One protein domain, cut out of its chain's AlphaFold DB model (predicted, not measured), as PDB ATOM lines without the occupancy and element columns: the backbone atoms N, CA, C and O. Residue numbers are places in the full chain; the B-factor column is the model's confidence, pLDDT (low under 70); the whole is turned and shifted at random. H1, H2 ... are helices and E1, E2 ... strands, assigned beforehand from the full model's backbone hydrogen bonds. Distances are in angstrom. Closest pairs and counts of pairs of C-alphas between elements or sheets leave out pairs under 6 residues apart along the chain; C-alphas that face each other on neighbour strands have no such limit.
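AT A GLANCE: This is residues 56 to 233 and 341 to 364 of the 389 residues of an uncharacterized protein of Drosophila mojavensis (UniProt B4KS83). A twisted seven-stranded sheet, with E5, E6 and E7 as its long strands, has H4 over one face and H7 over the other. Beyond H7, away from the sheet, H1 and the small hairpin E1 and E2 pack on it; H5 packs on H4, and residues 166 to 172, of which 170 to 172 belong to H3, stick out. The printed part has 202 residues, with seven named helices and nine named strands, in the order E1 E2 H1 E3 E4 H2 E5 E6 E7 H3 H4 E8 H5 E9 H6 H7. The mixed sheet runs E3 E4 E7 E6 E5 E8 E9; the class is mixed, helices and strands. The whole is compact, with a radius of gyration of the C-alphas of 17.6 A and spans of 48 by 47 by 30 A.

HOW THE PARTS SIT: E5 (121 to 131), E6 (135 to 146) and E7 (152 to 163) form a meander, each strand the antiparallel neighbour of the one before; N 124 and O 143 are 2.8 A apart, N 140 and O 158 3.0 A. E4 (104 to 107) is antiparallel to E7, N 106 to O 157 2.9 A, and forms a hairpin with edge strand E3 (95 to 97), N 96 to O 105 2.8 A. E8 (202 to 207) is parallel to E5, N 206 to O 123 2.8 A, and edge strand E9 (231 to 233) to E8, N 232 to O 205 2.8 A. There are three layers, helices on both faces: H4 (180 to 196) runs along the strands over E7 and E6, height 8.7 A, closest to E7 at C-alphas 186 and 156, 7.5 A; H7 (347 to 359) runs along them over E7 on the opposite face, height 8.6 A, closest at C-alphas 349 and 159, 5.1 A. H6 (341 to 345), on H7's face, is over none. H5 (211 to 223) touches H4 the same way at a steep tilt of 43 degrees, closest C-alphas 216 and 184, 4.4 A. H1 (78 to 91) touches residues 353 to 358 of H7 alone, opposite ways at a steep tilt of 50 degrees, closest C-alphas 88 and 357, 6.1 A. In the hairpin E1 (58 to 60) and E2 (63 to 65), N 58 and O 65 are 2.9 A apart; C-alphas 63 and 347, the closest of E2 and H7, are 6.0 A apart. H2 (110 to 113), H3 (170 to 174) and, only just, H5 with 5 pairs of C-alphas within 10 A, only graze the sheet. Two right-handed crossovers, strand-helix-strand units of parallel strands, are E8, H5, E9 and, split by E6 and E5, E7, H3 H4, E8. Each O i to N i+4 pair is within hydrogen-bond range in H1, H3, H4, H6 and H7, and 7 of 9 in H5; H2 is too short for one.

IN THESE COORDINATES: E6 measures 34.8 A from first to last C-alpha, E7, which bends by 66 degrees at residue 155, 32.1 A, E5 30.7 A and H4 23.8 A. E1 begins at C-alpha 58 (165.780, 276.947, 134.550), and H7 ends at C-alpha 359 (175.172, 289.045, 127.766).

THE WHOLE: The farthest C-alphas, those of Ser 118 and Lys 166, are 52.5 A apart. Residues 234 to 340 are not printed; C-alphas 233 and 341 are 34.5 A apart across the cut. Of the links printed whole, E2 to H1 is the long one, with 12 residues. The pLDDT is under 70 at residues 56, 71 to 76, 99 to 102, 210 to 227 and 361 to 364.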
ATOM      1  N   PRO A  56     170.759 271.833 134.273       66.06
ATOM      2  CA  PRO A  56     169.406 271.643 134.764       66.06
ATOM      3  C   PRO A  56     168.476 272.764 134.286       66.06
ATOM      4  O   PRO A  56     168.871 273.936 134.324       66.06
ATOM      5  N   PRO A  57     167.245 272.419 133.863       75.19
ATOM      6  CA  PRO A  57     166.289 273.388 133.360       75.19
ATOM      7  C   PRO A  57     166.066 274.538 134.329       75.19
ATOM      8  O   PRO A  57     165.802 274.345 135.520       75.19
ATOM      9  N   ILE A  58     166.085 275.750 133.787       81.12
ATOM     10  CA  ILE A  58     165.780 276.947 134.550       81.12
ATOM     11  C   ILE A  58     164.271 277.160 134.485       81.12
ATOM     12  O   ILE A  58     163.699 277.367 133.413       81.12
ATOM     13  N   SER A  59     163.616 277.091 135.644       79.50
ATOM     14  CA  SER A  59     162.159 277.152 135.739       79.50
ATOM     15  C   SER A  59     161.656 278.186 136.741       79.50
ATOM     16  O   SER A  59     162.282 278.465 137.766       79.50
ATOM     17  N   LYS A  60     160.491 278.769 136.442       82.81
ATOM     18  CA  LYS A  60     159.718 279.602 137.368       82.81
ATOM     19  C   LYS A  60     158.242 279.605 136.978       82.81
ATOM     20  O   LYS A  60     157.924 279.579 135.797       82.81
ATOM     21  N   PHE A  61     157.340 279.651 137.963       80.94
ATOM     22  CA  PHE A  61     155.880 279.681 137.759       80.94
ATOM     23  C   PHE A  61     155.339 278.555 136.846       80.94
ATOM     24  O   PHE A  61     154.374 278.755 136.117       80.94
ATOM     25  N   GLY A  62     155.967 277.372 136.877       74.12
ATOM     26  CA  GLY A  62     155.602 276.228 136.028       74.12
ATOM     27  C   GLY A  62     156.138 276.284 134.591       74.12
ATOM     28  O   GLY A  62     155.932 275.342 133.834       74.12
ATOM     29  N   ILE A  63     156.850 277.349 134.219       79.38
ATOM     30  CA  ILE A  63     157.487 277.520 132.909       79.38
ATOM     31  C   ILE A  63     158.959 277.123 133.026       79.38
ATOM     32  O   ILE A  63     159.575 277.341 134.069       79.38
ATOM     33  N   CYS A  64     159.521 276.554 131.965       81.69
ATOM     34  CA  CYS A  64     160.836 275.924 131.946       81.69
ATOM     35  C   CYS A  64     161.570 276.256 130.636       81.69
ATOM     36  O   CYS A  64     160.958 276.209 129.574       81.69
ATOM     37  N   VAL A  65     162.865 276.574 130.712       79.19
ATOM     38  CA  VAL A  65     163.742 276.884 129.568       79.19
ATOM     39  C   VAL A  65     165.106 276.228 129.796       79.19
ATOM     40  O   VAL A  65     165.611 276.265 130.922       79.19
ATOM     41  N   GLN A  66     165.719 275.644 128.761       79.00
ATOM     42  CA  GLN A  66     167.086 275.126 128.857       79.00
ATOM     43  C   GLN A  66     168.095 276.206 128.438       79.00
ATOM     44  O   GLN A  66     167.862 276.906 127.450       79.00
ATOM     45  N   PRO A  67     169.254 276.330 129.112       75.56
ATOM     46  CA  PRO A  67     170.371 277.112 128.582       75.56
ATOM     47  C   PRO A  67     170.781 276.617 127.185       75.56
ATOM     48  O   PRO A  67     170.954 277.408 126.267       75.56
ATOM     49  N   ASP A  68     170.818 275.300 126.992       73.56
ATOM     50  CA  ASP A  68     171.245 274.651 125.746       73.56
ATOM     51  C   ASP A  68     170.256 274.840 124.566       73.56
ATOM     52  O   ASP A  68     170.485 274.316 123.476       73.56
ATOM     53  N   ASP A  69     169.147 275.570 124.756       71.19
ATOM     54  CA  ASP A  69     168.276 276.009 123.655       71.19
ATOM     55  C   ASP A  69     168.884 277.203 122.879       71.19
ATOM     56  O   ASP A  69     168.457 277.494 121.762       71.19
ATOM     57  N   PHE A  70     169.884 277.893 123.441       73.62
ATOM     58  CA  PHE A  70     170.562 279.041 122.831       73.62
ATOM     59  C   PHE A  70     171.785 278.609 122.011       73.62
ATOM     60  O   PHE A  70     172.732 278.029 122.541       73.62
ATOM     61  N   ALA A  71     171.814 278.987 120.729       61.75
ATOM     62  CA  ALA A  71     172.827 278.539 119.766       61.75
ATOM     63  C   ALA A  71     174.286 278.921 120.104       61.75
ATOM     64  O   ALA A  71     175.207 278.307 119.581       61.75
ATOM     65  N   ASN A  72     174.509 279.911 120.977       58.62
ATOM     66  CA  ASN A  72     175.842 280.441 121.286       58.62
ATOM     67  C   ASN A  72     176.476 279.870 122.579       58.62
ATOM     68  O   ASN A  72     177.561 280.308 122.954       58.62
ATOM     69  N   ILE A  73     175.844 278.912 123.283       62.16
ATOM     70  CA  ILE A  73     176.341 278.384 124.584       62.16
ATOM     71  C   ILE A  73     177.216 277.116 124.429       62.16
ATOM     72  O   ILE A  73     177.383 276.341 125.368       62.16
ATOM     73  N   GLU A  74     177.834 276.869 123.272       52.91
ATOM     74  CA  GLU A  74     178.529 275.585 123.039       52.91
ATOM     75  C   GLU A  74     179.788 275.345 123.912       52.91
ATOM     76  O   GLU A  74     180.192 274.195 124.079       52.91
ATOM     77  N   CYS A  75     180.387 276.383 124.524       59.59
ATOM     78  CA  CYS A  75     181.703 276.292 125.188       59.59
ATOM     79  C   CYS A  75     181.843 277.059 126.527       59.59
ATOM     80  O   CYS A  75     182.878 277.668 126.777       59.59
ATOM     81  N   MET A  76     180.840 277.039 127.407       67.94
ATOM     82  CA  MET A  76     180.950 277.661 128.743       67.94
ATOM     83  C   MET A  76     181.548 276.691 129.785       67.94
ATOM     84  O   MET A  76     181.068 275.565 129.914       67.94
ATOM     85  N   THR A  77     182.532 277.138 130.568       72.69
ATOM     86  CA  THR A  77     183.163 276.395 131.682       72.69
ATOM     87  C   THR A  77     182.231 276.193 132.890       72.69
ATOM     88  O   THR A  77     181.167 276.806 132.982       72.69
ATOM     89  N   ASP A  78     182.625 275.339 133.842       72.12
ATOM     90  CA  ASP A  78     181.839 275.078 135.062       72.12
ATOM     91  C   ASP A  78     181.774 276.300 136.002       72.12
ATOM     92  O   ASP A  78     180.740 276.545 136.635       72.12
ATOM     93  N   ASP A  79     182.833 277.117 136.047       76.00
ATOM     94  CA  ASP A  79     182.873 278.363 136.823       76.00
ATOM     95  C   ASP A  79     181.960 279.436 136.211       76.00
ATOM     96  O   ASP A  79     181.130 280.026 136.911       76.00
ATOM     97  N   GLU A  80     182.034 279.638 134.890       74.31
ATOM     98  CA  GLU A  80     181.123 280.531 134.165       74.31
ATOM     99  C   GLU A  80     179.669 280.058 134.290       74.31
ATOM    100  O   GLU A  80     178.774 280.879 134.496       74.31
ATOM    101  N   TYR A  81     179.417 278.743 134.249       76.81
ATOM    102  CA  TYR A  81     178.082 278.184 134.468       76.81
ATOM    103  C   TYR A  81     177.579 278.398 135.895       76.81
ATOM    104  O   TYR A  81     176.394 278.670 136.101       76.81
ATOM    105  N   THR A  82     178.465 278.330 136.885       79.00
ATOM    106  CA  THR A  82     178.132 278.622 138.281       79.00
ATOM    107  C   THR A  82     177.787 280.103 138.460       79.00
ATOM    108  O   THR A  82     176.767 280.425 139.076       79.00
ATOM    109  N   ALA A  83     178.579 281.013 137.883       78.00
ATOM    110  CA  ALA A  83     178.314 282.454 137.898       78.00
ATOM    111  C   ALA A  83     176.997 282.800 137.178       78.00
ATOM    112  O   ALA A  83     176.136 283.486 137.736       78.00
ATOM    113  N   TYR A  84     176.798 282.243 135.981       82.00
ATOM    114  CA  TYR A  84     175.563 282.324 135.207       82.00
ATOM    115  C   TYR A  84     174.348 281.849 136.007       82.00
ATOM    116  O   TYR A  84     173.362 282.575 136.139       82.00
ATOM    117  N   SER A  85     174.428 280.658 136.601       81.00
ATOM    118  CA  SER A  85     173.319 280.052 137.339       81.00
ATOM    119  C   SER A  85     172.930 280.879 138.564       81.00
ATOM    120  O   SER A  85     171.741 281.125 138.768       81.00
ATOM    121  N   LYS A  86     173.903 281.385 139.340       82.38
ATOM    122  CA  LYS A  86     173.647 282.318 140.458       82.38
ATOM    123  C   LYS A  86     172.905 283.570 139.979       82.38
ATOM    124  O   LYS A  86     171.873 283.942 140.544       82.38
ATOM    125  N   LYS A  87     173.389 284.178 138.894       83.00
ATOM    126  CA  LYS A  87     172.823 285.390 138.290       83.00
ATOM    127  C   LYS A  87     171.395 285.179 137.788       83.00
ATOM    128  O   LYS A  87     170.514 285.982 138.094       83.00
ATOM    129  N   VAL A  88     171.124 284.077 137.086       86.00
ATOM    130  CA  VAL A  88     169.763 283.747 136.645       86.00
ATOM    131  C   VAL A  88     168.859 283.452 137.842       86.00
ATOM    132  O   VAL A  88     167.769 284.011 137.909       86.00
ATOM    133  N   GLN A  89     169.299 282.682 138.844       84.38
ATOM    134  CA  GLN A  89     168.522 282.437 140.073       84.38
ATOM    135  C   GLN A  89     168.161 283.722 140.839       84.38
ATOM    136  O   GLN A  89     167.129 283.768 141.513       84.38
ATOM    137  N   TRP A  90     168.995 284.759 140.752       83.94
ATOM    138  CA  TRP A  90     168.758 286.075 141.348       83.94
ATOM    139  C   TRP A  90     167.864 286.990 140.486       83.94
ATOM    140  O   TRP A  90     167.212 287.880 141.040       83.94
ATOM    141  N   ARG A  91     167.803 286.768 139.160       86.25
ATOM    142  CA  ARG A  91     166.876 287.428 138.206       86.25
ATOM    143  C   ARG A  91     165.494 286.771 138.192       86.25
ATOM    144  O   ARG A  91     164.476 287.455 138.089       86.25
ATOM    145  N   LEU A  92     165.440 285.458 138.434       87.31
ATOM    146  CA  LEU A  92     164.325 284.819 139.136       87.31
ATOM    147  C   LEU A  92     164.216 285.418 140.559       87.31
ATOM    148  O   LEU A  92     164.914 286.359 140.898       87.31
ATOM    149  N   ARG A  93     163.271 284.983 141.404       85.25
ATOM    150  CA  ARG A  93     162.766 285.797 142.548       85.25
ATOM    151  C   ARG A  93     162.061 287.087 142.067       85.25
ATOM    152  O   ARG A  93     160.839 287.105 142.123       85.25
ATOM    153  N   ARG A  94     162.770 288.022 141.418       86.69
ATOM    154  CA  ARG A  94     162.339 289.339 140.864       86.69
ATOM    155  C   ARG A  94     161.423 289.318 139.622       86.69
ATOM    156  O   ARG A  94     161.113 290.351 139.037       86.69
ATOM    157  N   VAL A  95     160.994 288.138 139.178       87.94
ATOM    158  CA  VAL A  95     159.894 288.002 138.202       87.94
ATOM    159  C   VAL A  95     158.575 287.904 138.958       87.94
ATOM    160  O   VAL A  95     158.434 287.032 139.814       87.94
ATOM    161  N   HIS A  96     157.603 288.728 138.607       85.81
ATOM    162  CA  HIS A  96     156.283 288.788 139.224       85.81
ATOM    163  C   HIS A  96     155.215 288.382 138.199       85.81
ATOM    164  O   HIS A  96     155.432 288.464 136.988       85.81
ATOM    165  N   LYS A  97     154.056 287.921 138.677       80.94
ATOM    166  CA  LYS A  97     152.870 287.733 137.830       80.94
ATOM    167  C   LYS A  97     152.068 289.030 137.825       80.94
ATOM    168  O   LYS A  97     151.926 289.658 138.873       80.94
ATOM    169  N   THR A  98     151.534 289.429 136.676       71.06
ATOM    170  CA  THR A  98     150.680 290.618 136.597       71.06
ATOM    171  C   THR A  98     149.324 290.370 137.270       71.06
ATOM    172  O   THR A  98     148.773 289.271 137.195       71.06
ATOM    173  N   TYR A  99     148.767 291.399 137.923       58.81
ATOM    174  CA  TYR A  99     147.481 291.320 138.640       58.81
ATOM    175  C   TYR A  99     146.298 290.908 137.748       58.81
ATOM    176  O   TYR A  99     145.369 290.257 138.215       58.81
ATOM    177  N   ASP A 100     146.345 291.239 136.457       61.47
ATOM    178  CA  ASP A 100     145.340 290.855 135.458       61.47
ATOM    179  C   ASP A 100     145.499 289.406 134.952       61.47
ATOM    180  O   ASP A 100     144.744 288.968 134.089       61.47
ATOM    181  N   ASN A 101     146.463 288.644 135.486       57.41
ATOM    182  CA  ASN A 101     146.882 287.317 135.019       57.41
ATOM    183  C   ASN A 101     147.398 287.267 133.563       57.41
ATOM    184  O   ASN A 101     147.667 286.172 133.071       57.41
ATOM    185  N   MET A 102     147.595 288.412 132.896       59.00
ATOM    186  CA  MET A 102     147.957 288.505 131.470       59.00
ATOM    187  C   MET A 102     149.447 288.263 131.164       59.00
ATOM    188  O   MET A 102     149.876 288.447 130.024       59.00
ATOM    189  N   GLY A 103     150.257 287.875 132.150       73.44
ATOM    190  CA  GLY A 103     151.600 287.346 131.916       73.44
ATOM    191  C   GLY A 103     152.551 287.478 133.101       73.44
ATOM    192  O   GLY A 103     152.154 287.712 134.247       73.44
ATOM    193  N   LEU A 104     153.837 287.327 132.792       85.62
ATOM    194  CA  LEU A 104     154.942 287.613 133.700       85.62
ATOM    195  C   LEU A 104     155.591 288.956 133.353       85.62
ATOM    196  O   LEU A 104     155.766 289.285 132.178       85.62
ATOM    197  N   GLU A 105     156.008 289.688 134.379       90.31
ATOM    198  CA  GLU A 105     156.843 290.885 134.273       90.31
ATOM    199  C   GLU A 105     158.094 290.720 135.152       90.31
ATOM    200  O   GLU A 105     158.032 290.192 136.261       90.31
ATOM    201  N   TYR A 106     159.253 291.134 134.650       93.06
ATOM    202  CA  TYR A 106     160.475 291.263 135.440       93.06
ATOM    203  C   TYR A 106     160.616 292.723 135.840       93.06
ATOM    204  O   TYR A 106     160.581 293.596 134.973       93.06
ATOM    205  N   TYR A 107     160.794 292.981 137.132       91.31
ATOM    206  CA  TYR A 107     161.101 294.310 137.643       91.31
ATOM    207  C   TYR A 107     162.190 294.198 138.702       91.31
ATOM    208  O   TYR A 107     162.060 293.429 139.654       91.31
ATOM    209  N   HIS A 108     163.264 294.969 138.547       87.81
ATOM    210  CA  HIS A 108     164.319 295.026 139.541       87.81
ATOM    211  C   HIS A 108     164.583 296.457 140.043       87.81
ATOM    212  O   HIS A 108     165.399 297.168 139.457       87.81
ATOM    213  N   PRO A 109     163.990 296.850 141.189       80.19
ATOM    214  CA  PRO A 109     164.216 298.172 141.780       80.19
ATOM    215  C   PRO A 109     165.667 298.420 142.225       80.19
ATOM    216  O   PRO A 109     166.153 299.541 142.172       80.19
ATOM    217  N   GLY A 110     166.423 297.380 142.593       80.00
ATOM    218  CA  GLY A 110     167.828 297.543 142.991       80.00
ATOM    219  C   GLY A 110     168.785 297.945 141.871       80.00
ATOM    220  O   GLY A 110     169.801 298.564 142.164       80.00
ATOM    221  N   VAL A 111     168.441 297.724 140.597       83.81
ATOM    222  CA  VAL A 111     169.170 298.350 139.477       83.81
ATOM    223  C   VAL A 111     169.000 299.875 139.479       83.81
ATOM    224  O   VAL A 111     169.865 300.571 138.950       83.81
ATOM    225  N   LEU A 112     167.939 300.401 140.103       83.75
ATOM    226  CA  LEU A 112     167.697 301.838 140.230       83.75
ATOM    227  C   LEU A 112     168.471 302.457 141.399       83.75
ATOM    228  O   LEU A 112     169.100 303.492 141.221       83.75
ATOM    229  N   HIS A 113     168.478 301.830 142.581       77.12
ATOM    230  CA  HIS A 113     169.144 302.411 143.757       77.12
ATOM    231  C   HIS A 113     170.648 302.092 143.885       77.12
ATOM    232  O   HIS A 113     171.353 302.809 144.592       77.12
ATOM    233  N   ARG A 114     171.178 301.078 143.180       74.88
ATOM    234  CA  ARG A 114     172.621 300.720 143.157       74.88
ATOM    235  C   ARG A 114     173.424 301.483 142.093       74.88
ATOM    236  O   ARG A 114     174.318 300.932 141.451       74.88
ATOM    237  N   ILE A 115     173.073 302.744 141.875       84.69
ATOM    238  CA  ILE A 115     173.765 303.639 140.945       84.69
ATOM    239  C   ILE A 115     174.720 304.575 141.692       84.69
ATOM    240  O   ILE A 115     174.460 304.975 142.827       84.69
ATOM    241  N   ASP A 116     175.804 304.979 141.035       89.06
ATOM    242  CA  ASP A 116     176.713 305.984 141.585       89.06
ATOM    243  C   ASP A 116     176.057 307.374 141.490       89.06
ATOM    244  O   ASP A 116     175.819 307.900 140.401       89.06
ATOM    245  N   ARG A 117     175.764 307.990 142.642       91.25
ATOM    246  CA  ARG A 117     175.123 309.317 142.725       91.25
ATOM    247  C   ARG A 117     175.968 310.440 142.107       91.25
ATOM    248  O   ARG A 117     175.408 311.474 141.749       91.25
ATOM    249  N   SER A 118     177.281 310.245 141.938       92.69
ATOM    250  CA  SER A 118     178.167 311.189 141.240       92.69
ATOM    251  C   SER A 118     178.006 311.154 139.715       92.69
ATOM    252  O   SER A 118     178.544 312.026 139.034       92.69
ATOM    253  N   LYS A 119     177.293 310.159 139.165       94.69
ATOM    254  CA  LYS A 119     177.206 309.838 137.730       94.69
ATOM    255  C   LYS A 119     175.803 310.028 137.178       94.69
ATOM    256  O   LYS A 119     174.831 309.741 137.867       94.69
ATOM    257  N   THR A 120     175.679 310.437 135.918       95.25
ATOM    258  CA  THR A 120     174.367 310.607 135.266       95.25
ATOM    259  C   THR A 120     173.904 309.370 134.497       95.25
ATOM    260  O   THR A 120     174.694 308.684 133.833       95.25
ATOM    261  N   TYR A 121     172.593 309.132 134.552       95.44
ATOM    262  CA  TYR A 121     171.916 307.979 133.961       95.44
ATOM    263  C   TYR A 121     170.666 308.387 133.175       95.44
ATOM    264  O   TYR A 121     170.026 309.402 133.459       95.44
ATOM    265  N   THR A 122     170.287 307.555 132.212       95.12
ATOM    266  CA  THR A 122     169.031 307.648 131.462       95.12
ATOM    267  C   THR A 122     168.221 306.372 131.599       95.12
ATOM    268  O   THR A 122     168.768 305.288 131.805       95.12
ATOM    269  N   LEU A 123     166.902 306.510 131.474       94.50
ATOM    270  CA  LEU A 123     166.003 305.377 131.290       94.50
ATOM    271  C   LEU A 123     165.737 305.207 129.801       94.50
ATOM    272  O   LEU A 123     165.127 306.072 129.176       94.50
ATOM    273  N   ASN A 124     166.207 304.102 129.241       94.50
ATOM    274  CA  ASN A 124     166.123 303.783 127.824       94.50
ATOM    275  C   ASN A 124     165.026 302.745 127.599       94.50
ATOM    276  O   ASN A 124     165.109 301.625 128.106       94.50
ATOM    277  N   LEU A 125     163.989 303.124 126.853       92.44
ATOM    278  CA  LEU A 125     162.819 302.289 126.597       92.44
ATOM    279  C   LEU A 125     162.747 301.883 125.136       92.44
ATOM    280  O   LEU A 125     162.908 302.719 124.245       92.44
ATOM    281  N   ASN A 126     162.421 300.616 124.889       90.62
ATOM    282  CA  ASN A 126     162.063 300.154 123.557       90.62
ATOM    283  C   ASN A 126     161.099 298.961 123.615       90.62
ATOM    284  O   ASN A 126     161.113 298.175 124.562       90.62
ATOM    285  N   GLU A 127     160.304 298.802 122.560       91.31
ATOM    286  CA  GLU A 127     159.634 297.543 122.258       91.31
ATOM    287  C   GLU A 127     160.242 296.968 120.983       91.31
ATOM    288  O   GLU A 127     160.151 297.568 119.908       91.31
ATOM    289  N   PHE A 128     160.858 295.795 121.098       90.06
ATOM    290  CA  PHE A 128     161.497 295.124 119.980       90.06
ATOM    291  C   PHE A 128     160.812 293.809 119.631       90.06
ATOM    292  O   PHE A 128     160.148 293.157 120.436       90.06
ATOM    293  N   TRP A 129     160.972 293.433 118.372       88.00
ATOM    294  CA  TRP A 129     160.459 292.195 117.815       88.00
ATOM    295  C   TRP A 129     161.302 291.011 118.251       88.00
ATOM    296  O   TRP A 129     162.506 291.157 118.376       88.00
ATOM    297  N   VAL A 130     160.693 289.837 118.380       88.25
ATOM    298  CA  VAL A 130     161.417 288.556 118.461       88.25
ATOM    299  C   VAL A 130     160.925 287.607 117.369       88.25
ATOM    300  O   VAL A 130     161.721 286.985 116.672       88.25
ATOM    301  N   ARG A 131     159.606 287.546 117.126       84.38
ATOM    302  CA  ARG A 131     159.007 286.640 116.131       84.38
ATOM    303  C   ARG A 131     157.815 287.268 115.408       84.38
ATOM    304  O   ARG A 131     157.152 288.165 115.926       84.38
ATOM    305  N   LYS A 132     157.576 286.807 114.176       77.88
ATOM    306  CA  LYS A 132     156.469 287.239 113.295       77.88
ATOM    307  C   LYS A 132     155.629 286.080 112.747       77.88
ATOM    308  O   LYS A 132     154.500 286.313 112.322       77.88
ATOM    309  N   GLU A 133     156.175 284.865 112.711       75.00
ATOM    310  CA  GLU A 133     155.479 283.654 112.261       75.00
ATOM    311  C   GLU A 133     155.712 282.515 113.277       75.00
ATOM    312  O   GLU A 133     156.832 282.400 113.787       75.00
ATOM    313  N   PRO A 134     154.690 281.697 113.601       75.31
ATOM    314  CA  PRO A 134     153.294 281.811 113.158       75.31
ATOM    315  C   PRO A 134     152.490 282.899 113.902       75.31
ATOM    316  O   PRO A 134     151.406 283.263 113.457       75.31
ATOM    317  N   TYR A 135     153.031 283.475 114.978       86.44
ATOM    318  CA  TYR A 135     152.426 284.552 115.773       86.44
ATOM    319  C   TYR A 135     153.405 285.728 115.944       86.44
ATOM    320  O   TYR A 135     154.592 285.625 115.620       86.44
ATOM    321  N   VAL A 136     152.907 286.863 116.441       88.50
ATOM    322  CA  VAL A 136     153.731 288.033 116.769       88.50
ATOM    323  C   VAL A 136     154.245 287.897 118.194       88.50
ATOM    324  O   VAL A 136     153.441 287.802 119.115       88.50
ATOM    325  N   HIS A 137     155.564 287.942 118.376       90.94
ATOM    326  CA  HIS A 137     156.232 287.987 119.679       90.94
ATOM    327  C   HIS A 137     157.101 289.232 119.762       90.94
ATOM    328  O   HIS A 137     157.889 289.504 118.846       90.94
ATOM    329  N   LYS A 138     156.969 289.967 120.861       92.00
ATOM    330  CA  LYS A 138     157.747 291.161 121.159       92.00
ATOM    331  C   LYS A 138     158.160 291.202 122.623       92.00
ATOM    332  O   LYS A 138     157.513 290.605 123.481       92.00
ATOM    333  N   MET A 139     159.215 291.956 122.887       93.12
ATOM    334  CA  MET A 139     159.694 292.278 124.222       93.12
ATOM    335  C   MET A 139     159.629 293.786 124.405       93.12
ATOM    336  O   MET A 139     160.206 294.530 123.610       93.12
ATOM    337  N   PHE A 140     158.964 294.236 125.462       93.56
ATOM    338  CA  PHE A 140     159.120 295.599 125.951       93.56
ATOM    339  C   PHE A 140     160.132 295.600 127.093       93.56
ATOM    340  O   PHE A 140     160.035 294.776 128.005       93.56
ATOM    341  N   VAL A 141     161.093 296.519 127.043       94.56
ATOM    342  CA  VAL A 141     162.202 296.603 127.998       94.56
ATOM    343  C   VAL A 141     162.481 298.043 128.417       94.56
ATOM    344  O   VAL A 141     162.346 298.975 127.620       94.56
ATOM    345  N   VAL A 142     162.912 298.203 129.668       94.88
ATOM    346  CA  VAL A 142     163.482 299.441 130.209       94.88
ATOM    347  C   VAL A 142     164.859 299.134 130.772       94.88
ATOM    348  O   VAL A 142     165.010 298.280 131.650       94.88
ATOM    349  N   PHE A 143     165.853 299.861 130.281       94.50
ATOM    350  CA  PHE A 143     167.228 299.807 130.750       94.50
ATOM    351  C   PHE A 143     167.612 301.096 131.476       94.50
ATOM    352  O   PHE A 143     167.170 302.183 131.102       94.50
ATOM    353  N   VAL A 144     168.464 300.968 132.489       94.38
ATOM    354  CA  VAL A 144     169.250 302.072 133.049       94.38
ATOM    355  C   VAL A 144     170.566 302.123 132.284       94.38
ATOM    356  O   VAL A 144     171.280 301.123 132.268       94.38
ATOM    357  N   THR A 145     170.901 303.260 131.678       93.69
ATOM    358  CA  THR A 145     172.116 303.421 130.861       93.69
ATOM    359  C   THR A 145     172.918 304.635 131.316       93.69
ATOM    360  O   THR A 145     172.353 305.678 131.643       93.69
ATOM    361  N   ARG A 146     174.248 304.528 131.338       92.94
ATOM    362  CA  ARG A 146     175.146 305.652 131.642       92.94
ATOM    363  C   ARG A 146     175.254 306.619 130.467       92.94
ATOM    364  O   ARG A 146     175.562 306.217 129.349       92.94
ATOM    365  N   THR A 147     175.150 307.922 130.724       91.94
ATOM    366  CA  THR A 147     175.326 308.933 129.659       91.94
ATOM    367  C   THR A 147     176.781 309.121 129.224       91.94
ATOM    368  O   THR A 147     177.029 309.741 128.196       91.94
ATOM    369  N   ASN A 148     177.754 308.650 130.011       86.19
ATOM    370  CA  ASN A 148     179.187 308.867 129.771       86.19
ATOM    371  C   ASN A 148     180.052 307.618 130.051       86.19
ATOM    372  O   ASN A 148     181.275 307.686 130.099       86.19
ATOM    373  N   ALA A 149     179.419 306.459 130.233       84.25
ATOM    374  CA  ALA A 149     180.084 305.163 130.342       84.25
ATOM    375  C   ALA A 149     179.285 304.121 129.551       84.25
ATOM    376  O   ALA A 149     178.255 304.445 128.961       84.25
ATOM    377  N   GLU A 150     179.810 302.906 129.433       81.88
ATOM    378  CA  GLU A 150     179.178 301.841 128.646       81.88
ATOM    379  C   GLU A 150     178.177 300.988 129.431       81.88
ATOM    380  O   GLU A 150     177.388 300.269 128.830       81.88
ATOM    381  N   GLU A 151     178.169 301.089 130.756       85.88
ATOM    382  CA  GLU A 151     177.241 300.368 131.627       85.88
ATOM    383  C   GLU A 151     175.768 300.611 131.229       85.88
ATOM    384  O   GLU A 151     175.295 301.748 131.104       85.88
ATOM    385  N   GLN A 152     175.055 299.498 131.044       89.19
ATOM    386  CA  GLN A 152     173.629 299.414 130.745       89.19
ATOM    387  C   GLN A 152     173.058 298.199 131.497       89.19
ATOM    388  O   GLN A 152     173.544 297.090 131.304       89.19
ATOM    389  N   ARG A 153     172.021 298.384 132.328       90.50
ATOM    390  CA  ARG A 153     171.415 297.327 133.167       90.50
ATOM    391  C   ARG A 153     169.907 297.199 132.948       90.50
ATOM    392  O   ARG A 153     169.198 298.207 132.907       90.50
ATOM    393  N   LEU A 154     169.401 295.969 132.828       93.06
ATOM    394  CA  LEU A 154     167.974 295.699 132.626       93.06
ATOM    395  C   LEU A 154     167.176 295.950 133.918       93.06
ATOM    396  O   LEU A 154     167.324 295.225 134.903       93.06
ATOM    397  N   CYS A 155     166.295 296.950 133.894       91.81
ATOM    398  CA  CYS A 155     165.452 297.334 135.029       91.81
ATOM    399  C   CYS A 155     164.053 296.702 134.960       91.81
ATOM    400  O   CYS A 155     163.522 296.260 135.978       91.81
ATOM    401  N   TYR A 156     163.443 296.677 133.773       94.44
ATOM    402  CA  TYR A 156     162.113 296.105 133.557       94.44
ATOM    403  C   TYR A 156     162.058 295.363 132.225       94.44
ATOM    404  O   TYR A 156     162.616 295.832 131.232       94.44
ATOM    405  N   ALA A 157     161.355 294.233 132.189       94.88
ATOM    406  CA  ALA A 157     161.081 293.507 130.956       94.88
ATOM    407  C   ALA A 157     159.720 292.810 130.988       94.88
ATOM    408  O   ALA A 157     159.313 292.255 132.011       94.88
ATOM    409  N   ARG A 158     159.050 292.768 129.835       91.94
ATOM    410  CA  ARG A 158     157.815 292.007 129.644       91.94
ATOM    411  C   ARG A 158     157.748 291.383 128.252       91.94
ATOM    412  O   ARG A 158     157.958 292.062 127.247       91.94
ATOM    413  N   SER A 159     157.430 290.089 128.219       91.44
ATOM    414  CA  SER A 159     157.176 289.325 126.993       91.44
ATOM    415  C   SER A 159     155.712 289.470 126.591       91.44
ATOM    416  O   SER A 159     154.825 289.336 127.433       91.44
ATOM    417  N   LEU A 160     155.464 289.756 125.315       89.81
ATOM    418  CA  LEU A 160     154.145 290.071 124.773       89.81
ATOM    419  C   LEU A 160     153.925 289.301 123.472       89.81
ATOM    420  O   LEU A 160     154.761 289.352 122.568       89.81
ATOM    421  N   ALA A 161     152.791 288.611 123.353       88.94
ATOM    422  CA  ALA A 161     152.446 287.876 122.144       88.94
ATOM    423  C   ALA A 161     150.999 288.088 121.705       88.94
ATOM    424  O   ALA A 161     150.101 288.303 122.514       88.94
ATOM    425  N   MET A 162     150.789 287.994 120.394       88.25
ATOM    426  CA  MET A 162     149.486 288.110 119.749       88.25
ATOM    427  C   MET A 162     149.412 287.122 118.582       88.25
ATOM    428  O   MET A 162     150.327 287.068 117.753       88.25
ATOM    429  N   LEU A 163     148.317 286.361 118.491       84.19
ATOM    430  CA  LEU A 163     148.041 285.513 117.328       84.19
ATOM    431  C   LEU A 163     148.017 286.358 116.049       84.19
ATOM    432  O   LEU A 163     147.467 287.461 116.015       84.19
ATOM    433  N   ARG A 164     148.617 285.841 114.976       79.94
ATOM    434  CA  ARG A 164     148.668 286.558 113.704       79.94
ATOM    435  C   ARG A 164     147.391 286.323 112.904       79.94
ATOM    436  O   ARG A 164     147.208 285.268 112.304       79.94
ATOM    437  N   ASP A 165     146.547 287.346 112.831       77.62
ATOM    438  CA  ASP A 165     145.466 287.405 111.846       77.62
ATOM    439  C   ASP A 165     146.049 287.444 110.417       77.62
ATOM    440  O   ASP A 165     147.042 288.128 110.143       77.62
ATOM    441  N   LYS A 166     145.406 286.737 109.482       72.31
ATOM    442  CA  LYS A 166     145.706 286.787 108.042       72.31
ATOM    443  C   LYS A 166     145.523 288.198 107.469       72.31
ATOM    444  O   LYS A 166     146.196 288.545 106.504       72.31
ATOM    445  N   ASN A 167     144.662 289.014 108.083       77.31
ATOM    446  CA  ASN A 167     144.399 290.404 107.695       77.31
ATOM    447  C   ASN A 167     145.315 291.431 108.396       77.31
ATOM    448  O   ASN A 167     145.110 292.640 108.259       77.31
ATOM    449  N   LEU A 168     146.311 290.994 109.176       78.50
ATOM    450  CA  LEU A 168     147.172 291.900 109.935       78.50
ATOM    451  C   LEU A 168     148.138 292.659 109.006       78.50
ATOM    452  O   LEU A 168     149.081 292.087 108.457       78.50
ATOM    453  N   THR A 169     147.915 293.966 108.840       80.19
ATOM    454  CA  THR A 169     148.747 294.825 107.979       80.19
ATOM    455  C   THR A 169     150.166 295.015 108.528       80.19
ATOM    456  O   THR A 169     150.416 294.878 109.727       80.19
ATOM    457  N   VAL A 170     151.107 295.402 107.657       75.94
ATOM    458  CA  VAL A 170     152.500 295.722 108.044       75.94
ATOM    459  C   VAL A 170     152.564 296.852 109.079       75.94
ATOM    460  O   VAL A 170     153.423 296.831 109.962       75.94
ATOM    461  N   ASP A 171     151.632 297.800 109.034       74.81
ATOM    462  CA  ASP A 171     151.572 298.887 110.012       74.81
ATOM    463  C   ASP A 171     150.984 298.426 111.349       74.81
ATOM    464  O   ASP A 171     151.527 298.778 112.394       74.81
ATOM    465  N   ARG A 172     149.962 297.555 111.345       75.88
ATOM    466  CA  ARG A 172     149.460 296.910 112.576       75.88
ATOM    467  C   ARG A 172     150.495 296.005 113.226       75.88
ATOM    468  O   ARG A 172     150.561 295.965 114.446       75.88
ATOM    469  N   LEU A 173     151.323 295.330 112.430       76.06
ATOM    470  CA  LEU A 173     152.519 294.665 112.933       76.06
ATOM    471  C   LEU A 173     153.393 295.688 113.688       76.06
ATOM    472  O   LEU A 173     153.688 295.502 114.870       76.06
ATOM    473  N   ARG A 174     153.785 296.788 113.030       76.56
ATOM    474  CA  ARG A 174     154.670 297.835 113.589       76.56
ATOM    475  C   ARG A 174     154.134 298.546 114.838       76.56
ATOM    476  O   ARG A 174     154.953 299.092 115.573       76.56
ATOM    477  N   MET A 175     152.827 298.535 115.103       80.62
ATOM    478  CA  MET A 175     152.255 299.097 116.336       80.62
ATOM    479  C   MET A 175     152.711 298.334 117.583       80.62
ATOM    480  O   MET A 175     152.788 297.104 117.525       80.62
ATOM    481  N   PRO A 176     152.998 299.016 118.707       84.31
ATOM    482  CA  PRO A 176     153.378 298.331 119.932       84.31
ATOM    483  C   PRO A 176     152.311 297.352 120.433       84.31
ATOM    484  O   PRO A 176     151.118 297.583 120.237       84.31
ATOM    485  N   LEU A 177     152.746 296.253 121.051       88.00
ATOM    486  CA  LEU A 177     151.867 295.334 121.777       88.00
ATOM    487  C   LEU A 177     151.640 295.769 123.230       88.00
ATOM    488  O   LEU A 177     150.603 295.419 123.789       88.00
ATOM    489  N   ILE A 178     152.572 296.506 123.847       86.88
ATOM    490  CA  ILE A 178     152.371 297.006 125.212       86.88
ATOM    491  C   ILE A 178     151.267 298.068 125.247       86.88
ATOM    492  O   ILE A 178     151.235 298.983 124.418       86.88
ATOM    493  N   ARG A 179     150.362 297.967 126.223       84.06
ATOM    494  CA  ARG A 179     149.282 298.944 126.408       84.06
ATOM    495  C   ARG A 179     149.750 300.175 127.197       84.06
ATOM    496  O   ARG A 179     150.743 300.142 127.927       84.06
ATOM    497  N   ASN A 180     149.014 301.280 127.065       81.69
ATOM    498  CA  ASN A 180     149.317 302.554 127.738       81.69
ATOM    499  C   ASN A 180     149.325 302.445 129.264       81.69
ATOM    500  O   ASN A 180     150.199 303.007 129.917       81.69
ATOM    501  N   ASP A 181     148.349 301.733 129.816       79.50
ATOM    502  CA  ASP A 181     148.191 301.458 131.243       79.50
ATOM    503  C   ASP A 181     149.343 300.601 131.782       79.50
ATOM    504  O   ASP A 181     149.902 300.909 132.831       79.50
ATOM    505  N   GLU A 182     149.774 299.588 131.029       83.25
ATOM    506  CA  GLU A 182     150.890 298.713 131.406       83.25
ATOM    507  C   GLU A 182     152.225 299.462 131.428       83.25
ATOM    508  O   GLU A 182     152.990 299.354 132.386       83.25
ATOM    509  N   MET A 183     152.485 300.262 130.394       85.12
ATOM    510  CA  MET A 183     153.665 301.122 130.325       85.12
ATOM    511  C   MET A 183     153.628 302.228 131.389       85.12
ATOM    512  O   MET A 183     154.651 302.512 132.010       85.12
ATOM    513  N   GLY A 184     152.457 302.824 131.634       82.44
ATOM    514  CA  GLY A 184     152.236 303.818 132.684       82.44
ATOM    515  C   GLY A 184     152.497 303.255 134.078       82.44
ATOM    516  O   GLY A 184     153.221 303.875 134.851       82.44
ATOM    517  N   LYS A 185     151.998 302.050 134.379       82.94
ATOM    518  CA  LYS A 185     152.281 301.311 135.620       82.94
ATOM    519  C   LYS A 185     153.778 301.025 135.773       82.94
ATOM    520  O   LYS A 185     154.353 301.358 136.806       82.94
ATOM    521  N   ALA A 186     154.418 300.451 134.752       86.19
ATOM    522  CA  ALA A 186     155.842 300.109 134.793       86.19
ATOM    523  C   ALA A 186     156.720 301.347 135.044       86.19
ATOM    524  O   ALA A 186     157.564 301.342 135.939       86.19
ATOM    525  N   LEU A 187     156.470 302.435 134.311       87.00
ATOM    526  CA  LEU A 187     157.158 303.706 134.519       87.00
ATOM    527  C   LEU A 187     156.842 304.322 135.889       87.00
ATOM    528  O   LEU A 187     157.740 304.893 136.496       87.00
ATOM    529  N   SER A 188     155.608 304.209 136.394       84.12
ATOM    530  CA  SER A 188     155.231 304.770 137.704       84.12
ATOM    531  C   SER A 188     156.001 304.089 138.831       84.12
ATOM    532  O   SER A 188     156.561 304.776 139.675       84.12
ATOM    533  N   ASN A 189     156.117 302.759 138.793       85.56
ATOM    534  CA  ASN A 189     156.909 301.997 139.761       85.56
ATOM    535  C   ASN A 189     158.394 302.404 139.733       85.56
ATOM    536  O   ASN A 189     158.993 302.604 140.786       85.56
ATOM    537  N   ILE A 190     158.971 302.580 138.535       89.25
ATOM    538  CA  ILE A 190     160.358 303.044 138.355       89.25
ATOM    539  C   ILE A 190     160.542 304.474 138.892       89.25
ATOM    540  O   ILE A 190     161.543 304.770 139.540       89.25
ATOM    541  N   MET A 191     159.587 305.373 138.632       86.94
ATOM    542  CA  MET A 191     159.650 306.768 139.086       86.94
ATOM    543  C   MET A 191     159.461 306.906 140.600       86.94
ATOM    544  O   MET A 191     160.144 307.732 141.198       86.94
ATOM    545  N   LEU A 192     158.590 306.098 141.216       84.50
ATOM    546  CA  LEU A 192     158.420 306.052 142.671       84.50
ATOM    547  C   LEU A 192     159.700 305.560 143.357       84.50
ATOM    548  O   LEU A 192     160.210 306.255 144.225       84.50
ATOM    549  N   GLU A 193     160.304 304.461 142.887       87.69
ATOM    550  CA  GLU A 193     161.587 303.977 143.423       87.69
ATOM    551  C   GLU A 193     162.689 305.054 143.326       87.69
ATOM    552  O   GLU A 193     163.448 305.264 144.272       87.69
ATOM    553  N   ILE A 194     162.760 305.787 142.209       87.81
ATOM    554  CA  ILE A 194     163.695 306.911 142.023       87.81
ATOM    555  C   ILE A 194     163.391 308.075 142.984       87.81
ATOM    556  O   ILE A 194     164.317 308.680 143.534       87.81
ATOM    557  N   GLU A 195     162.112 308.399 143.195       84.31
ATOM    558  CA  GLU A 195     161.666 309.484 144.074       84.31
ATOM    559  C   GLU A 195     161.933 309.177 145.556       84.31
ATOM    560  O   GLU A 195     162.511 310.035 146.236       84.31
ATOM    561  N   ASP A 196     161.585 307.970 146.012       85.06
ATOM    562  CA  ASP A 196     161.703 307.496 147.398       85.06
ATOM    563  C   ASP A 196     163.170 307.335 147.829       85.06
ATOM    564  O   ASP A 196     163.542 307.696 148.947       85.06
ATOM    565  N   ASN A 197     164.048 306.894 146.919       85.19
ATOM    566  CA  ASN A 197     165.496 306.834 147.160       85.19
ATOM    567  C   ASN A 197     166.202 308.206 147.020       85.19
ATOM    568  O   ASN A 197     167.410 308.319 147.279       85.19
ATOM    569  N   GLY A 198     165.482 309.257 146.605       86.38
ATOM    570  CA  GLY A 198     166.021 310.609 146.432       86.38
ATOM    571  C   GLY A 198     167.092 310.707 145.341       86.38
ATOM    572  O   GLY A 198     168.124 311.350 145.550       86.38
ATOM    573  N   LEU A 199     166.890 310.032 144.206       88.62
ATOM    574  CA  LEU A 199     167.863 309.947 143.114       88.62
ATOM    575  C   LEU A 199     167.627 311.064 142.085       88.62
ATOM    576  O   LEU A 199     166.685 311.022 141.297       88.62
ATOM    577  N   GLU A 200     168.496 312.077 142.083       88.88
ATOM    578  CA  GLU A 200     168.389 313.245 141.184       88.88
ATOM    579  C   GLU A 200     169.226 313.119 139.898       88.88
ATOM    580  O   GLU A 200     169.175 313.982 139.023       88.88
ATOM    581  N   ASN A 201     169.995 312.037 139.765       93.12
ATOM    582  CA  ASN A 201     170.955 311.805 138.686       93.12
ATOM    583  C   ASN A 201     170.388 311.039 137.470       93.12
ATOM    584  O   ASN A 201     171.121 310.753 136.518       93.12
ATOM    585  N   TYR A 202     169.078 310.767 137.461       93.81
ATOM    586  CA  TYR A 202     168.327 310.342 136.277       93.81
ATOM    587  C   TYR A 202     167.928 311.552 135.429       93.81
ATOM    588  O   TYR A 202     166.951 312.242 135.718       93.81
ATOM    589  N   VAL A 203     168.689 311.820 134.368       94.62
ATOM    590  CA  VAL A 203     168.621 313.101 133.641       94.62
ATOM    591  C   VAL A 203     167.664 313.107 132.451       94.62
ATOM    592  O   VAL A 203     167.281 314.185 132.001       94.62
ATOM    593  N   ALA A 204     167.265 311.939 131.935       93.88
ATOM    594  CA  ALA A 204     166.274 311.830 130.865       93.88
ATOM    595  C   ALA A 204     165.624 310.439 130.767       93.88
ATOM    596  O   ALA A 204     166.181 309.425 131.195       93.88
ATOM    597  N   ILE A 205     164.464 310.409 130.111       92.81
ATOM    598  CA  ILE A 205     163.800 309.212 129.591       92.81
ATOM    599  C   ILE A 205     163.974 309.219 128.066       92.81
ATOM    600  O   ILE A 205     163.418 310.085 127.392       92.81
ATOM    601  N   VAL A 206     164.745 308.280 127.515       93.62
ATOM    602  CA  VAL A 206     164.977 308.128 126.069       93.62
ATOM    603  C   VAL A 206     164.024 307.073 125.522       93.62
ATOM    604  O   VAL A 206     164.032 305.924 125.969       93.62
ATOM    605  N   ALA A 207     163.186 307.452 124.558       89.81
ATOM    606  CA  ALA A 207     162.160 306.559 124.031       89.81
ATOM    607  C   ALA A 207     161.841 306.834 122.548       89.81
ATOM    608  O   ALA A 207     161.945 307.977 122.094       89.81
ATOM    609  N   PRO A 208     161.423 305.822 121.767       85.44
ATOM    610  CA  PRO A 208     160.982 306.031 120.393       85.44
ATOM    611  C   PRO A 208     159.723 306.909 120.341       85.44
ATOM    612  O   PRO A 208     158.838 306.829 121.192       85.44
ATOM    613  N   LYS A 209     159.595 307.710 119.282       77.62
ATOM    614  CA  LYS A 209     158.393 308.481 118.961       77.62
ATOM    615  C   LYS A 209     157.224 307.539 118.661       77.62
ATOM    616  O   LYS A 209     157.046 307.074 117.535       77.62
ATOM    617  N   GLN A 210     156.420 307.277 119.683       68.12
ATOM    618  CA  GLN A 210     155.191 306.489 119.629       68.12
ATOM    619  C   GLN A 210     154.108 307.223 120.431       68.12
ATOM    620  O   GLN A 210     154.380 307.754 121.507       68.12
ATOM    621  N   GLN A 211     152.869 307.255 119.927       54.44
ATOM    622  CA  GLN A 211     151.760 307.989 120.567       54.44
ATOM    623  C   GLN A 211     151.462 307.504 121.997       54.44
ATOM    624  O   GLN A 211     151.027 308.288 122.838       54.44
ATOM    625  N   LEU A 212     151.736 306.225 122.264       55.84
ATOM    626  CA  LEU A 212     151.447 305.538 123.519       55.84
ATOM    627  C   LEU A 212     152.231 306.115 124.715       55.84
ATOM    628  O   LEU A 212     151.660 306.401 125.769       55.84
ATOM    629  N   LEU A 213     153.529 306.387 124.526       62.62
ATOM    630  CA  LEU A 213     154.406 306.950 125.562       62.62
ATOM    631  C   LEU A 213     153.865 308.274 126.112       62.62
ATOM    632  O   LEU A 213     153.868 308.494 127.319       62.62
ATOM    633  N   LEU A 214     153.346 309.144 125.242       63.72
ATOM    634  CA  LEU A 214     152.874 310.474 125.630       63.72
ATOM    635  C   LEU A 214     151.650 310.435 126.556       63.72
ATOM    636  O   LEU A 214     151.559 311.282 127.440       63.72
ATOM    637  N   GLN A 215     150.735 309.473 126.389       66.88
ATOM    638  CA  GLN A 215     149.572 309.329 127.275       66.88
ATOM    639  C   GLN A 215     149.963 308.707 128.619       66.88
ATOM    640  O   GLN A 215     149.635 309.266 129.664       66.88
ATOM    641  N   ALA A 216     150.744 307.620 128.602       67.56
ATOM    642  CA  ALA A 216     151.261 306.987 129.817       67.56
ATOM    643  C   ALA A 216     152.021 307.990 130.710       67.56
ATOM    644  O   ALA A 216     151.799 308.064 131.917       67.56
ATOM    645  N   LEU A 217     152.864 308.831 130.100       66.88
ATOM    646  CA  LEU A 217     153.658 309.848 130.795       66.88
ATOM    647  C   LEU A 217     152.834 311.074 131.236       66.88
ATOM    648  O   LEU A 217     153.244 311.776 132.161       66.88
ATOM    649  N   GLN A 218     151.680 311.350 130.616       66.62
ATOM    650  CA  GLN A 218     150.756 312.396 131.078       66.62
ATOM    651  C   GLN A 218     150.033 311.993 132.364       66.62
ATOM    652  O   GLN A 218     149.951 312.816 133.274       66.62
ATOM    653  N   GLU A 219     149.559 310.749 132.461       66.31
ATOM    654  CA  GLU A 219     148.966 310.236 133.702       66.31
ATOM    655  C   GLU A 219     150.012 310.161 134.818       66.31
ATOM    656  O   GLU A 219     149.767 310.618 135.931       66.31
ATOM    657  N   LEU A 220     151.225 309.708 134.497       69.25
ATOM    658  CA  LEU A 220     152.317 309.614 135.463       69.25
ATOM    659  C   LEU A 220     152.656 310.981 136.093       69.25
ATOM    660  O   LEU A 220     152.781 311.074 137.311       69.25
ATOM    661  N   ARG A 221     152.664 312.069 135.304       68.81
ATOM    662  CA  ARG A 221     152.824 313.453 135.807       68.81
ATOM    663  C   ARG A 221     151.725 313.927 136.763       68.81
ATOM    664  O   ARG A 221     151.930 314.937 137.428       68.81
ATOM    665  N   ARG A 222     150.556 313.278 136.794       66.75
ATOM    666  CA  ARG A 222     149.491 313.580 137.769       66.75
ATOM    667  C   ARG A 222     149.702 312.849 139.094       66.75
ATOM    668  O   ARG A 222     149.219 313.324 140.116       66.75
ATOM    669  N   VAL A 223     150.395 311.709 139.065       64.94
ATOM    670  CA  VAL A 223     150.647 310.851 140.231       64.94
ATOM    671  C   VAL A 223     151.933 311.264 140.954       64.94
ATOM    672  O   VAL A 223     151.923 311.435 142.171       64.94
ATOM    673  N   THR A 224     153.030 311.475 140.221       63.22
ATOM    674  CA  THR A 224     154.315 311.894 140.805       63.22
ATOM    675  C   THR A 224     154.287 313.367 141.197       63.22
ATOM    676  O   THR A 224     153.981 314.225 140.365       63.22
ATOM    677  N   ARG A 225     154.657 313.684 142.443       58.50
ATOM    678  CA  ARG A 225     154.666 315.069 142.953       58.50
ATOM    679  C   ARG A 225     155.896 315.866 142.496       58.50
ATOM    680  O   ARG A 225     155.861 317.096 142.521       58.50
ATOM    681  N   LYS A 226     156.964 315.190 142.058       60.72
ATOM    682  CA  LYS A 226     158.166 315.798 141.462       60.72
ATOM    683  C   LYS A 226     158.072 315.956 139.939       60.72
ATOM    684  O   LYS A 226     157.304 315.290 139.246       60.72
ATOM    685  N   LYS A 227     158.913 316.845 139.395       69.19
ATOM    686  CA  LYS A 227     159.104 317.015 137.947       69.19
ATOM    687  C   LYS A 227     159.848 315.795 137.392       69.19
ATOM    688  O   LYS A 227     161.030 315.633 137.674       69.19
ATOM    689  N   LEU A 228     159.166 314.983 136.583       77.38
ATOM    690  CA  LEU A 228     159.778 313.850 135.876       77.38
ATOM    691  C   LEU A 228     161.012 314.260 135.057       77.38
ATOM    692  O   LEU A 228     161.015 315.371 134.504       77.38
ATOM    693  N   PRO A 229     161.989 313.349 134.875       87.62
ATOM    694  CA  PRO A 229     163.059 313.539 133.908       87.62
ATOM    695  C   PRO A 229     162.491 313.888 132.519       87.62
ATOM    696  O   PRO A 229     161.464 313.327 132.108       87.62
ATOM    697  N   PRO A 230     163.115 314.817 131.774       89.19
ATOM    698  CA  PRO A 230     162.697 315.155 130.421       89.19
ATOM    699  C   PRO A 230     162.650 313.928 129.511       89.19
ATOM    700  O   PRO A 230     163.530 313.070 129.539       89.19
ATOM    701  N   ILE A 231     161.620 313.870 128.673       87.88
ATOM    702  CA  ILE A 231     161.433 312.791 127.704       87.88
ATOM    703  C   ILE A 231     162.081 313.238 126.401       87.88
ATOM    704  O   ILE A 231     161.725 314.292 125.871       87.88
ATOM    705  N   VAL A 232     163.018 312.443 125.901       91.62
ATOM    706  CA  VAL A 232     163.808 312.708 124.699       91.62
ATOM    707  C   VAL A 232     163.490 311.632 123.669       91.62
ATOM    708  O   VAL A 232     163.432 310.445 123.993       91.62
ATOM    709  N   LEU A 233     163.261 312.048 122.424       92.25
ATOM    710  CA  LEU A 233     163.062 311.101 121.329       92.25
ATOM    711  C   LEU A 233     164.375 310.369 121.041       92.25
ATOM    712  O   LEU A 233     165.413 311.014 120.915       92.25
ATOM    713  N   GLU A 341     151.678 279.267 123.078       83.69
ATOM    714  CA  GLU A 341     151.311 278.783 124.411       83.69
ATOM    715  C   GLU A 341     152.478 278.964 125.391       83.69
ATOM    716  O   GLU A 341     152.299 279.498 126.481       83.69
ATOM    717  N   GLU A 342     153.699 278.610 124.982       85.50
ATOM    718  CA  GLU A 342     154.913 278.842 125.774       85.50
ATOM    719  C   GLU A 342     155.166 280.343 125.984       85.50
ATOM    720  O   GLU A 342     155.489 280.786 127.089       85.50
ATOM    721  N   CYS A 343     154.972 281.156 124.941       84.94
ATOM    722  CA  CYS A 343     155.149 282.600 125.034       84.94
ATOM    723  C   CYS A 343     154.121 283.273 125.958       84.94
ATOM    724  O   CYS A 343     154.502 284.110 126.779       84.94
ATOM    725  N   THR A 344     152.846 282.881 125.867       82.50
ATOM    726  CA  THR A 344     151.770 283.389 126.737       82.50
ATOM    727  C   THR A 344     151.878 282.875 128.170       82.50
ATOM    728  O   THR A 344     151.574 283.623 129.096       82.50
ATOM    729  N   ALA A 345     152.397 281.660 128.384       81.75
ATOM    730  CA  ALA A 345     152.776 281.188 129.714       81.75
ATOM    731  C   ALA A 345     153.902 282.048 130.322       81.75
ATOM    732  O   ALA A 345     153.887 282.321 131.518       81.75
ATOM    733  N   GLY A 346     154.845 282.526 129.498       86.00
ATOM    734  CA  GLY A 346     155.909 283.456 129.896       86.00
ATOM    735  C   GLY A 346     157.330 282.990 129.564       86.00
ATOM    736  O   GLY A 346     158.291 283.622 130.009       86.00
ATOM    737  N   ALA A 347     157.492 281.920 128.775       86.38
ATOM    738  CA  ALA A 347     158.797 281.345 128.425       86.38
ATOM    739  C   ALA A 347     159.712 282.358 127.732       86.38
ATOM    740  O   ALA A 347     160.903 282.401 128.023       86.38
ATOM    741  N   GLY A 348     159.146 283.243 126.905       90.38
ATOM    742  CA  GLY A 348     159.898 284.319 126.261       90.38
ATOM    743  C   GLY A 348     160.564 285.272 127.261       90.38
ATOM    744  O   GLY A 348     161.701 285.681 127.039       90.38
ATOM    745  N   LEU A 349     159.911 285.598 128.386       93.00
ATOM    746  CA  LEU A 349     160.541 286.434 129.415       93.00
ATOM    747  C   LEU A 349     161.671 285.675 130.113       93.00
ATOM    748  O   LEU A 349     162.726 286.254 130.349       93.00
ATOM    749  N   LEU A 350     161.473 284.389 130.422       91.38
ATOM    750  CA  LEU A 350     162.540 283.574 131.002       91.38
ATOM    751  C   LEU A 350     163.739 283.510 130.051       91.38
ATOM    752  O   LEU A 350     164.842 283.840 130.468       91.38
ATOM    753  N   GLN A 351     163.524 283.213 128.768       90.19
ATOM    754  CA  GLN A 351     164.572 283.241 127.745       90.19
ATOM    755  C   GLN A 351     165.293 284.593 127.683       90.19
ATOM    756  O   GLN A 351     166.519 284.618 127.658       90.19
ATOM    757  N   LEU A 352     164.578 285.720 127.742       93.19
ATOM    758  CA  LEU A 352     165.212 287.040 127.787       93.19
ATOM    759  C   LEU A 352     166.094 287.234 129.034       93.19
ATOM    760  O   LEU A 352     167.146 287.853 128.938       93.19
ATOM    761  N   LEU A 353     165.703 286.697 130.194       92.00
ATOM    762  CA  LEU A 353     166.508 286.770 131.423       92.00
ATOM    763  C   LEU A 353     167.703 285.811 131.415       92.00
ATOM    764  O   LEU A 353     168.741 286.150 131.982       92.00
ATOM    765  N   LEU A 354     167.573 284.644 130.773       88.56
ATOM    766  CA  LEU A 354     168.702 283.764 130.473       88.56
ATOM    767  C   LEU A 354     169.682 284.483 129.529       88.56
ATOM    768  O   LEU A 354     170.873 284.506 129.814       88.56
ATOM    769  N   PHE A 355     169.185 285.126 128.469       89.06
ATOM    770  CA  PHE A 355     169.986 285.905 127.521       89.06
ATOM    771  C   PHE A 355     170.715 287.083 128.186       89.06
ATOM    772  O   PHE A 355     171.931 287.177 128.073       89.06
ATOM    773  N   ASP A 356     170.017 287.945 128.934       89.75
ATOM    774  CA  ASP A 356     170.628 289.113 129.595       89.75
ATOM    775  C   ASP A 356     171.657 288.695 130.664       89.75
ATOM    776  O   ASP A 356     172.668 289.365 130.876       89.75
ATOM    777  N   ALA A 357     171.450 287.542 131.315       86.00
ATOM    778  CA  ALA A 357     172.445 286.985 132.225       86.00
ATOM    779  C   ALA A 357     173.740 286.581 131.498       86.00
ATOM    780  O   ALA A 357     174.806 286.889 132.029       86.00
ATOM    781  N   LEU A 358     173.646 285.955 130.311       80.62
ATOM    782  CA  LEU A 358     174.789 285.612 129.442       80.62
ATOM    783  C   LEU A 358     175.482 286.860 128.898       80.62
ATOM    784  O   LEU A 358     176.700 286.971 128.982       80.62
ATOM    785  N   TRP A 359     174.698 287.800 128.368       80.81
ATOM    786  CA  TRP A 359     175.172 289.045 127.766       80.81
ATOM    787  C   TRP A 359     176.075 289.830 128.724       80.81
ATOM    788  O   TRP A 359     177.130 290.321 128.331       80.81
ATOM    789  N   CYS A 360     175.710 289.863 130.008       72.19
ATOM    790  CA  CYS A 360     176.495 290.514 131.050       72.19
ATOM    791  C   CYS A 360     177.455 289.564 131.809       72.19
ATOM    792  O   CYS A 360     177.902 289.928 132.894       72.19
ATOM    793  N   LEU A 361     177.766 288.344 131.338       65.00
ATOM    794  CA  LEU A 361     178.758 287.473 132.014       65.00
ATOM    795  C   LEU A 361     180.177 288.047 131.983       65.00
ATOM    796  O   LEU A 361     180.947 287.807 132.906       65.00
ATOM    797  N   CYS A 362     180.506 288.821 130.950       50.31
ATOM    798  CA  CYS A 362     181.805 289.481 130.810       50.31
ATOM    799  C   CYS A 362     181.895 290.815 131.576       50.31
ATOM    800  O   CYS A 362     182.950 291.449 131.573       50.31
ATOM    801  N   ASP A 363     180.803 291.271 132.199       53.25
ATOM    802  CA  ASP A 363     180.742 292.563 132.882       53.25
ATOM    803  C   ASP A 363     181.205 292.392 134.340       53.25
ATOM    804  O   ASP A 363     180.434 292.014 135.225       53.25
ATOM    805  N   ALA A 364     182.502 292.618 134.580       41.72
ATOM    806  CA  ALA A 364     183.176 292.335 135.855       41.72
ATOM    807  C   ALA A 364     182.469 292.951 137.080       41.72
ATOM    808  O   ALA A 364     182.465 292.359 138.161       41.72
TER     809      ALA A 364